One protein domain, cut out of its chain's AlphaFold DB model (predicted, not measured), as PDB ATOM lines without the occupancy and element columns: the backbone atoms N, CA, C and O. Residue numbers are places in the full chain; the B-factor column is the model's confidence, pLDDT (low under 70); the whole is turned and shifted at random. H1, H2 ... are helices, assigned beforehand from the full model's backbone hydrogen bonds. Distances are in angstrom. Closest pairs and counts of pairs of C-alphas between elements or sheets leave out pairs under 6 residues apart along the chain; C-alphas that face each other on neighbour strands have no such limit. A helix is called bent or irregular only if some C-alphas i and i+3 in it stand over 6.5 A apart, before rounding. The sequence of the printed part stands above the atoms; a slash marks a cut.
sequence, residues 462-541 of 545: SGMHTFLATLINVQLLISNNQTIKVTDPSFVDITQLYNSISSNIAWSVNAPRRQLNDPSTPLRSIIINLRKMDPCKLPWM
ATOM      1  N   SER A 462     149.229  95.349 209.719       81.19
ATOM      2  CA  SER A 462     149.208  96.631 208.998       81.19
ATOM      3  C   SER A 462     149.888  96.589 207.626       81.19
ATOM      4  O   SER A 462     149.555  97.406 206.773       81.19
ATOM      5  N   GLY A 463     150.846  95.678 207.414       86.25
ATOM      6  CA  GLY A 463     151.675  95.634 206.199       86.25
ATOM      7  C   GLY A 463     151.622  94.312 205.433       86.25
ATOM      8  O   GLY A 463     151.559  94.291 204.208       86.25
ATOM      9  N   MET A 464     151.614  93.177 206.133       86.56
ATOM     10  CA  MET A 464     151.613  91.864 205.477       86.56
ATOM     11  C   MET A 464     150.243  91.546 204.860       86.56
ATOM     12  O   MET A 464     150.172  90.938 203.794       86.56
ATOM     13  N   HIS A 465     149.145  91.989 205.493       86.25
ATOM     14  CA  HIS A 465     147.802  91.842 204.915       86.25
ATOM     15  C   HIS A 465     147.619  92.671 203.650       86.25
ATOM     16  O   HIS A 465     147.063  92.181 202.672       86.25
ATOM     17  N   THR A 466     148.069  93.919 203.669       88.62
ATOM     18  CA  THR A 466     147.903  94.855 202.555       88.62
ATOM     19  C   THR A 466     148.757  94.451 201.358       88.62
ATOM     20  O   THR A 466     148.279  94.544 200.227       88.62
ATOM     21  N   PHE A 467     149.962  93.914 201.592       88.81
ATOM     22  CA  PHE A 467     150.796  93.318 200.546       88.81
ATOM     23  C   PHE A 467     150.081  92.155 199.865       88.81
ATOM     24  O   PHE A 467     149.939  92.137 198.642       88.81
ATOM     25  N   LEU A 468     149.568  91.206 200.655       89.75
ATOM     26  CA  LEU A 468     148.879  90.039 200.113       89.75
ATOM     27  C   LEU A 468     147.611  90.437 199.342       89.75
ATOM     28  O   LEU A 468     147.369  89.916 198.257       89.75
ATOM     29  N   ALA A 469     146.827  91.378 199.873       88.88
ATOM     30  CA  ALA A 469     145.619  91.875 199.219       88.88
ATOM     31  C   ALA A 469     145.932  92.560 197.880       88.88
ATOM     32  O   ALA A 469     145.285  92.273 196.875       88.88
ATOM     33  N   THR A 470     146.959  93.412 197.847       89.50
ATOM     34  CA  THR A 470     147.393  94.105 196.624       89.50
ATOM     35  C   THR A 470     147.906  93.115 195.581       89.50
ATOM     36  O   THR A 470     147.507  93.184 194.419       89.50
ATOM     37  N   LEU A 471     148.717  92.136 195.995       89.75
ATOM     38  CA  LEU A 471     149.209  91.081 195.112       89.75
ATOM     39  C   LEU A 471     148.055  90.298 194.472       89.75
ATOM     40  O   LEU A 471     148.042  90.107 193.258       89.75
ATOM     41  N   ILE A 472     147.069  89.876 195.269       89.38
ATOM     42  CA  ILE A 472     145.892  89.153 194.768       89.38
ATOM     43  C   ILE A 472     145.106  90.023 193.780       89.38
ATOM     44  O   ILE A 472     144.783  89.550 192.692       89.38
ATOM     45  N   ASN A 473     144.851  91.292 194.106       88.06
ATOM     46  CA  ASN A 473     144.109  92.204 193.231       88.06
ATOM     47  C   ASN A 473     144.780  92.394 191.865       88.06
ATOM     48  O   ASN A 473     144.090  92.446 190.848       88.06
ATOM     49  N   VAL A 474     146.113  92.461 191.827       86.25
ATOM     50  CA  VAL A 474     146.871  92.546 190.571       86.25
ATOM     51  C   VAL A 474     146.762  91.247 189.774       86.25
ATOM     52  O   VAL A 474     146.541  91.289 188.567       86.25
ATOM     53  N   GLN A 475     146.862  90.084 190.420       87.62
ATOM     54  CA  GLN A 475     146.759  88.800 189.714       87.62
ATOM     55  C   GLN A 475     145.346  88.539 189.174       87.62
ATOM     56  O   GLN A 475     145.206  88.024 188.066       87.62
ATOM     57  N   LEU A 476     144.307  89.004 189.875       84.94
ATOM     58  CA  LEU A 476     142.912  88.980 189.412       84.94
ATOM     59  C   LEU A 476     142.643  89.893 188.196       84.94
ATOM     60  O   LEU A 476     141.551  89.872 187.624       84.94
ATOM     61  N   LEU A 477     143.603  90.722 187.771       80.88
ATOM     62  CA  LEU A 477     143.512  91.417 186.482       80.88
ATOM     63  C   LEU A 477     143.894  90.519 185.305       80.88
ATOM     64  O   LEU A 477     143.435  90.768 184.194       80.88
ATOM     65  N   ILE A 478     144.715  89.497 185.550       83.44
ATOM     66  CA  ILE A 478     145.368  88.692 184.514       83.44
ATOM     67  C   ILE A 478     144.751  87.293 184.436       83.44
ATOM     68  O   ILE A 478     144.557  86.768 183.341       83.44
ATOM     69  N   SER A 479     144.435  86.682 185.580       83.06
ATOM     70  CA  SER A 479     143.901  85.321 185.649       83.06
ATOM     71  C   SER A 479     142.828  85.177 186.726       83.06
ATOM     72  O   SER A 479     142.950  85.710 187.826       83.06
ATOM     73  N   ASN A 480     141.804  84.375 186.424       78.44
ATOM     74  CA  ASN A 480     140.762  83.994 187.382       78.44
ATOM     75  C   ASN A 480     141.169  82.784 188.244       78.44
ATOM     76  O   ASN A 480     140.532  82.509 189.258       78.44
ATOM     77  N   ASN A 481     142.200  82.032 187.843       82.56
ATOM     78  CA  ASN A 481     142.688  80.874 188.589       82.56
ATOM     79  C   ASN A 481     144.191  80.674 188.358       82.56
ATOM     80  O   ASN A 481     144.627  80.389 187.241       82.56
ATOM     81  N   GLN A 482     144.988  80.818 189.417       85.75
ATOM     82  CA  GLN A 482     146.432  80.616 189.366       85.75
ATOM     83  C   GLN A 482     146.986  80.252 190.746       85.75
ATOM     84  O   GLN A 482     146.588  80.811 191.765       85.75
ATOM     85  N   THR A 483     147.958  79.340 190.781       87.31
ATOM     86  CA  THR A 483     148.744  79.052 191.987       87.31
ATOM     87  C   THR A 483     149.924  80.013 192.076       87.31
ATOM     88  O   THR A 483     150.807  79.988 191.217       87.31
ATOM     89  N   ILE A 484     149.955  80.844 193.116       87.75
ATOM     90  CA  ILE A 484     150.986  81.869 193.312       87.75
ATOM     91  C   ILE A 484     151.907  81.450 194.456       87.75
ATOM     92  O   ILE A 484     151.452  81.135 195.556       87.75
ATOM     93  N   LYS A 485     153.221  81.483 194.214       89.56
ATOM     94  CA  LYS A 485     154.227  81.320 195.265       89.56
ATOM     95  C   LYS A 485     154.638  82.701 195.772       89.56
ATOM     96  O   LYS A 485     155.452  83.373 195.156       89.56
ATOM     97  N   VAL A 486     154.096  83.101 196.920       86.00
ATOM     98  CA  VAL A 486     154.269  84.453 197.498       86.00
ATOM     99  C   VAL A 486     155.736  84.803 197.808       86.00
ATOM    100  O   VAL A 486     156.087  85.969 197.922       86.00
ATOM    101  N   THR A 487     156.620  83.807 197.918       87.62
ATOM    102  CA  THR A 487     158.059  84.014 198.160       87.62
ATOM    103  C   THR A 487     158.872  84.279 196.889       87.62
ATOM    104  O   THR A 487     160.094  84.374 196.971       87.62
ATOM    105  N   ASP A 488     158.251  84.262 195.709       90.38
ATOM    106  CA  ASP A 488     158.948  84.497 194.446       90.38
ATOM    107  C   ASP A 488     159.253  86.001 194.281       90.38
ATOM    108  O   ASP A 488     158.345  86.823 194.431       90.38
ATOM    109  N   PRO A 489     160.509  86.389 193.979       86.69
ATOM    110  CA  PRO A 489     160.889  87.795 193.838       86.69
ATOM    111  C   PRO A 489     160.168  88.522 192.692       86.69
ATOM    112  O   PRO A 489     160.143  89.748 192.680       86.69
ATOM    113  N   SER A 490     159.562  87.800 191.745       85.19
ATOM    114  CA  SER A 490     158.752  88.392 190.669       85.19
ATOM    115  C   SER A 490     157.484  89.104 191.159       85.19
ATOM    116  O   SER A 490     156.972  89.975 190.460       85.19
ATOM    117  N   PHE A 491     157.001  88.780 192.363       87.00
ATOM    118  CA  PHE A 491     155.800  89.367 192.969       87.00
ATOM    119  C   PHE A 491     156.103  90.477 193.984       87.00
ATOM    120  O   PHE A 491     155.224  90.878 194.748       87.00
ATOM    121  N   VAL A 492     157.346  90.964 194.025       85.44
ATOM    122  CA  VAL A 492     157.729  92.076 194.899       85.44
ATOM    123  C   VAL A 492     157.072  93.359 194.409       85.44
ATOM    124  O   VAL A 492     157.281  93.795 193.278       85.44
ATOM    125  N   ASP A 493     156.310  93.988 195.294       85.12
ATOM    126  CA  ASP A 493     155.711  95.286 195.038       85.12
ATOM    127  C   ASP A 493     156.668  96.407 195.468       85.12
ATOM    128  O   ASP A 493     157.027  96.528 196.641       85.12
ATOM    129  N   ILE A 494     157.084  97.215 194.492       85.12
ATOM    130  CA  ILE A 494     157.976  98.371 194.672       85.12
ATOM    131  C   ILE A 494     157.220  99.704 194.746       85.12
ATOM    132  O   ILE A 494     157.843 100.753 194.895       85.12
ATOM    133  N   THR A 495     155.894  99.690 194.603       81.69
ATOM    134  CA  THR A 495     155.086 100.912 194.485       81.69
ATOM    135  C   THR A 495     154.786 101.568 195.833       81.69
ATOM    136  O   THR A 495     154.532 102.772 195.875       81.69
ATOM    137  N   GLN A 496     154.859 100.821 196.942       84.81
ATOM    138  CA  GLN A 496     154.615 101.340 198.290       84.81
ATOM    139  C   GLN A 496     155.461 100.669 199.385       84.81
ATOM    140  O   GLN A 496     155.999  99.577 199.224       84.81
ATOM    141  N   LEU A 497     155.556 101.337 200.540       84.62
ATOM    142  CA  LEU A 497     156.275 100.858 201.723       84.62
ATOM    143  C   LEU A 497     155.323 100.168 202.713       84.62
ATOM    144  O   LEU A 497     154.515 100.816 203.380       84.62
ATOM    145  N   TYR A 498     155.509  98.860 202.897       84.12
ATOM    146  CA  TYR A 498     154.702  98.020 203.796       84.12
ATOM    147  C   TYR A 498     155.124  98.054 205.277       84.12
ATOM    148  O   TYR A 498     154.556  97.347 206.104       84.12
ATOM    149  N   ASN A 499     156.109  98.881 205.637       80.31
ATOM    150  CA  ASN A 499     156.548  99.090 207.026       80.31
ATOM    151  C   ASN A 499     155.886 100.322 207.687       80.31
ATOM    152  O   ASN A 499     156.348 100.821 208.710       80.31
ATOM    153  N   SER A 500     154.848 100.876 207.062       74.81
ATOM    154  CA  SER A 500     154.117 102.046 207.552       74.81
ATOM    155  C   SER A 500     152.985 101.649 208.513       74.81
ATOM    156  O   SER A 500     152.541 100.503 208.543       74.81
ATOM    157  N   ILE A 501     152.512 102.612 209.318       72.38
ATOM    158  CA  ILE A 501     151.407 102.420 210.282       72.38
ATOM    159  C   ILE A 501     150.100 102.037 209.555       72.38
ATOM    160  O   ILE A 501     149.276 101.301 210.098       72.38
ATOM    161  N   SER A 502     149.947 102.495 208.311       70.31
ATOM    162  CA  SER A 502     148.836 102.198 207.411       70.31
ATOM    163  C   SER A 502     149.355 102.137 205.975       70.31
ATOM    164  O   SER A 502     149.916 103.122 205.492       70.31
ATOM    165  N   SER A 503     149.147 101.013 205.295       80.69
ATOM    166  CA  SER A 503     149.431 100.869 203.863       80.69
ATOM    167  C   SER A 503     148.127 100.682 203.092       80.69
ATOM    168  O   SER A 503     147.138 100.194 203.644       80.69
ATOM    169  N   ASN A 504     148.103 101.127 201.838       81.25
ATOM    170  CA  ASN A 504     146.885 101.145 201.038       81.25
ATOM    171  C   ASN A 504     146.762  99.847 200.244       81.25
ATOM    172  O   ASN A 504     147.750  99.296 199.765       81.25
ATOM    173  N   ILE A 505     145.537  99.361 200.086       84.88
ATOM    174  CA  ILE A 505     145.257  98.239 199.190       84.88
ATOM    175  C   ILE A 505     144.935  98.838 197.827       84.88
ATOM    176  O   ILE A 505     143.990  99.612 197.719       84.88
ATOM    177  N   ALA A 506     145.708  98.499 196.797       79.00
ATOM    178  CA  ALA A 506     145.381  98.904 195.434       79.00
ATOM    179  C   ALA A 506     144.419  97.884 194.805       79.00
ATOM    180  O   ALA A 506     144.642  96.673 194.883       79.00
ATOM    181  N   TRP A 507     143.349  98.365 194.174       79.62
ATOM    182  CA  TRP A 507     142.434  97.566 193.357       79.62
ATOM    183  C   TRP A 507     142.229  98.237 192.001       79.62
ATOM    184  O   TRP A 507     142.426  99.440 191.845       79.62
ATOM    185  N   SER A 508     141.847  97.450 190.996       79.88
ATOM    186  CA  SER A 508     141.466  98.013 189.702       79.88
ATOM    187  C   SER A 508     140.110  98.693 189.811       79.88
ATOM    188  O   SER A 508     139.161  98.090 190.310       79.88
ATOM    189  N   VAL A 509     140.020  99.908 189.272       71.94
ATOM    190  CA  VAL A 509     138.774 100.680 189.152       71.94
ATOM    191  C   VAL A 509     137.680  99.863 188.454       71.94
ATOM    192  O   VAL A 509     136.526  99.903 188.843       71.94
ATOM    193  N   ASN A 510     138.052  98.999 187.505       73.94
ATOM    194  CA  ASN A 510     137.091  98.195 186.748       73.94
ATOM    195  C   ASN A 510     136.718  96.875 187.451       73.94
ATOM    196  O   ASN A 510     135.890  96.122 186.944       73.94
ATOM    197  N   ALA A 511     137.344  96.519 188.581       74.31
ATOM    198  CA  ALA A 511     137.099  95.236 189.246       74.31
ATOM    199  C   ALA A 511     135.642  95.052 189.722       74.31
ATOM    200  O   ALA A 511     135.092  93.983 189.444       74.31
ATOM    201  N   PRO A 512     134.984  96.050 190.350       70.38
ATOM    202  CA  PRO A 512     133.578  95.935 190.738       70.38
ATOM    203  C   PRO A 512     132.656  95.723 189.533       70.38
ATOM    204  O   PRO A 512     131.815  94.827 189.559       70.38
ATOM    205  N   ARG A 513     132.864  96.475 188.442       71.44
ATOM    206  CA  ARG A 513     132.062  96.361 187.213       71.44
ATOM    207  C   ARG A 513     132.264  95.023 186.497       71.44
ATOM    208  O   ARG A 513     131.288  94.413 186.075       71.44
ATOM    209  N   ARG A 514     133.490  94.485 186.465       74.38
ATOM    210  CA  ARG A 514     133.754  93.127 185.948       74.38
ATOM    211  C   ARG A 514     133.045  92.042 186.756       74.38
ATOM    212  O   ARG A 514     132.548  91.094 186.164       74.38
ATOM    213  N   GLN A 515     132.990  92.184 188.081       74.12
ATOM    214  CA  GLN A 515     132.282  91.239 188.948       74.12
ATOM    215  C   GLN A 515     130.760  91.357 188.804       74.12
ATOM    216  O   GLN A 515     130.061  90.346 188.838       74.12
ATOM    217  N   LEU A 516     130.249  92.582 188.648       69.44
ATOM    218  CA  LEU A 516     128.833  92.839 188.393       69.44
ATOM    219  C   LEU A 516     128.392  92.241 187.050       69.44
ATOM    220  O   LEU A 516     127.319  91.649 186.969       69.44
ATOM    221  N   ASN A 517     129.254  92.340 186.037       69.81
ATOM    222  CA  ASN A 517     129.009  91.876 184.671       69.81
ATOM    223  C   ASN A 517     129.502  90.450 184.412       69.81
ATOM    224  O   ASN A 517     129.669  90.053 183.259       69.81
ATOM    225  N   ASP A 518     129.754  89.675 185.468       74.62
ATOM    226  CA  ASP A 518     130.200  88.296 185.340       74.62
ATOM    227  C   ASP A 518     129.051  87.408 184.810       74.62
ATOM    228  O   ASP A 518     128.056  87.181 185.518       74.62
ATOM    229  N   PRO A 519     129.175  86.853 183.584       72.12
ATOM    230  CA  PRO A 519     128.137  86.017 182.986       72.12
ATOM    231  C   PRO A 519     127.979  84.667 183.702       72.12
ATOM    232  O   PRO A 519     127.027  83.937 183.431       72.12
ATOM    233  N   SER A 520     128.899  84.307 184.605       77.06
ATOM    234  CA  SER A 520     128.844  83.065 185.379       77.06
ATOM    235  C   SER A 520     127.917  83.131 186.599       77.06
ATOM    236  O   SER A 520     127.726  82.125 187.290       77.06
ATOM    237  N   THR A 521     127.289  84.284 186.860       77.56
ATOM    238  CA  THR A 521     126.327  84.432 187.956       77.56
ATOM    239  C   THR A 521     125.093  83.531 187.740       77.56
ATOM    240  O   THR A 521     124.388  83.638 186.736       77.56
ATOM    241  N   PRO A 522     124.792  82.594 188.664       83.44
ATOM    242  CA  PRO A 522     123.731  81.618 188.441       83.44
ATOM    243  C   PRO A 522     122.350  82.281 188.464       83.44
ATOM    244  O   PRO A 522     121.994  82.960 189.421       83.44
ATOM    245  N   LEU A 523     121.499  81.981 187.476       82.44
ATOM    246  CA  LEU A 523     120.141  82.543 187.357       82.44
ATOM    247  C   LEU A 523     119.314  82.450 188.656       82.44
ATOM    248  O   LEU A 523     118.514  83.329 188.972       82.44
ATOM    249  N   ARG A 524     119.527  81.392 189.448       85.69
ATOM    250  CA  ARG A 524     118.863  81.207 190.744       85.69
ATOM    251  C   ARG A 524     119.179  82.328 191.741       85.69
ATOM    252  O   ARG A 524     118.260  82.761 192.435       85.69
ATOM    253  N   SER A 525     120.431  82.788 191.831       81.69
ATOM    254  CA  SER A 525     120.799  83.874 192.751       81.69
ATOM    255  C   SER A 525     120.176  85.196 192.305       81.69
ATOM    256  O   SER A 525     119.629  85.912 193.141       81.69
ATOM    257  N   ILE A 526     120.141  85.453 190.992       79.50
ATOM    258  CA  ILE A 526     119.469  86.614 190.395       79.50
ATOM    259  C   ILE A 526     117.984  86.622 190.786       79.50
ATOM    260  O   ILE A 526     117.504  87.596 191.358       79.50
ATOM    261  N   ILE A 527     117.260  85.512 190.584       81.06
ATOM    262  CA  ILE A 527     115.829  85.406 190.927       81.06
ATOM    263  C   ILE A 527     115.580  85.617 192.429       81.06
ATOM    264  O   ILE A 527     114.621  86.291 192.806       81.06
ATOM    265  N   ILE A 528     116.413  85.036 193.300       86.25
ATOM    266  CA  ILE A 528     116.275  85.200 194.756       86.25
ATOM    267  C   ILE A 528     116.496  86.662 195.153       86.25
ATOM    268  O   ILE A 528     115.714  87.196 195.939       86.25
ATOM    269  N   ASN A 529     117.520  87.309 194.597       78.69
ATOM    270  CA  ASN A 529     117.840  88.702 194.894       78.69
ATOM    271  C   ASN A 529     116.745  89.648 194.395       78.69
ATOM    272  O   ASN A 529     116.312  90.508 195.156       78.69
ATOM    273  N   LEU A 530     116.208  89.422 193.192       79.56
ATOM    274  CA  LEU A 530     115.069  90.173 192.657       79.56
ATOM    275  C   LEU A 530     113.819  90.061 193.537       79.56
ATOM    276  O   LEU A 530     113.133  91.050 193.765       79.56
ATOM    277  N   ARG A 531     113.532  88.873 194.084       81.00
ATOM    278  CA  ARG A 531     112.387  88.662 194.991       81.00
ATOM    279  C   ARG A 531     112.588  89.259 196.382       81.00
ATOM    280  O   ARG A 531     111.605  89.539 197.060       81.00
ATOM    281  N   LYS A 532     113.841  89.387 196.830       80.56
ATOM    282  CA  LYS A 532     114.206  90.000 198.117       80.56
ATOM    283  C   LYS A 532     114.377  91.520 198.020       80.56
ATOM    284  O   LYS A 532     114.468  92.171 199.059       80.56
ATOM    285  N   MET A 533     114.453  92.074 196.811       71.56
ATOM    286  CA  MET A 533     114.645  93.500 196.587       71.56
ATOM    287  C   MET A 533     113.405  94.291 197.010       71.56
ATOM    288  O   MET A 533     112.273  93.895 196.740       71.56
ATOM    289  N   ASP A 534     113.630  95.415 197.694       73.31
ATOM    290  CA  ASP A 534     112.569  96.336 198.094       73.31
ATOM    291  C   ASP A 534     111.835  96.858 196.842       73.31
ATOM    292  O   ASP A 534     112.489  97.437 195.966       73.31
ATOM    293  N   PRO A 535     110.502  96.696 196.742       68.75
ATOM    294  CA  PRO A 535     109.729  97.190 195.610       68.75
ATOM    295  C   PRO A 535     109.905  98.689 195.338       68.75
ATOM    296  O   PRO A 535     109.840  99.111 194.189       68.75
ATOM    297  N   CYS A 536     110.190  99.502 196.359       57.88
ATOM    298  CA  CYS A 536     110.466 100.932 196.190       57.88
ATOM    299  C   CYS A 536     111.786 101.204 195.449       57.88
ATOM    300  O   CYS A 536     111.994 102.302 194.935       57.88
ATOM    301  N   LYS A 537     112.678 100.209 195.375       56.62
ATOM    302  CA  LYS A 537     113.948 100.274 194.646       56.62
ATOM    303  C   LYS A 537     113.862  99.705 193.225       56.62
ATOM    304  O   LYS A 537     114.817  99.875 192.476       56.62
ATOM    305  N   LEU A 538     112.739  99.093 192.823       58.44
ATOM    306  CA  LEU A 538     112.514  98.583 191.456       58.44
ATOM    307  C   LEU A 538     112.756  99.626 190.347       58.44
ATOM    308  O   LEU A 538     113.364  99.252 189.350       58.44
ATOM    309  N   PRO A 539     112.377 100.916 190.491       52.38
ATOM    310  CA  PRO A 539     112.661 101.928 189.463       52.38
ATOM    311  C   PRO A 539     114.157 102.192 189.238       52.38
ATOM    312  O   PRO A 539     114.536 102.784 188.233       52.38
ATOM    313  N   TRP A 540     114.997 101.759 190.181       52.50
ATOM    314  CA  TRP A 540     116.453 101.879 190.153       52.50
ATOM    315  C   TRP A 540     117.133 100.553 189.790       52.50
ATOM    316  O   TRP A 540     118.358 100.450 189.846       52.50
ATOM    317  N   MET A 541     116.358  99.517 189.440       59.06
ATOM    318  CA  MET A 541     116.908  98.309 188.841       59.06
ATOM    319  C   MET A 541     117.272  98.585 187.390       59.06
ATOM    320  O   MET A 541     116.427  98.545 186.497       59.06
TER     321      MET A 541
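What this domain is: This is residues 462 to 541 of the 545 residues of an uncharacterized protein of Thraustotheca clavata (UniProt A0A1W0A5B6). This is an open, drawn-out chain of separate helices: at one end the long stretch of residues 476 to 510, with no named element, loops round H1, and from there the chain runs out through the short H2 to H3 and the irregular H4 at the far end. No helix touches another, and residues 515 to 529, of which 523 to 529 belong to H3, stand free. The printed part has 80 residues, with four named helices in the order H1, H2, H3, H4 and no named strand; the class is all helix, though only 34 of the 80 residues are in named elements. The whole is only just extended, close to loose, with a radius of gyration of the C-alphas of 17.9 A, and spans 50 by 29 by 17 A.

Where its parts are: H1, the longest helix, is residues 464 to 475, 16.8 A long from C-alpha 464 at (151.613, 91.864, 205.477) to C-alpha 475. H2 is residues 511 to 516, 8.6 A, beginning at C-alpha 511 at (137.099, 95.236, 189.246). H3 is residues 523 to 532, 14.4 A. H4 is residues 535 to 540, 9.8 A, ending at C-alpha 540 at (116.453, 101.879, 190.153); it is irregular, with C-alphas 536 and 539 7.1 A apart.

How they stand to each other: H1 is apart from H2, H3 and H4. H2 is apart from H3 and H4, and H3 is apart from H4. In H1, H2 and H3 every O i to N i+4 pair is within hydrogen-bond range; in H4 0 of 2 are, beside 2 of 3 O i to N i+3 pairs.

The domain as a whole: The C-alphas of Pro 489 and Cys 536, the two farthest apart, are 52.2 A apart. The printed part has no cut. The link from H1 to H2 is long, with 35 residues, and residues 478 to 483 in it stand free; H2 to H3 is a short link and H3 to H4 a tight one. The mean pLDDT of the printed part is 79.6, and residues 516 to 517 and 535 to 541 are under 70.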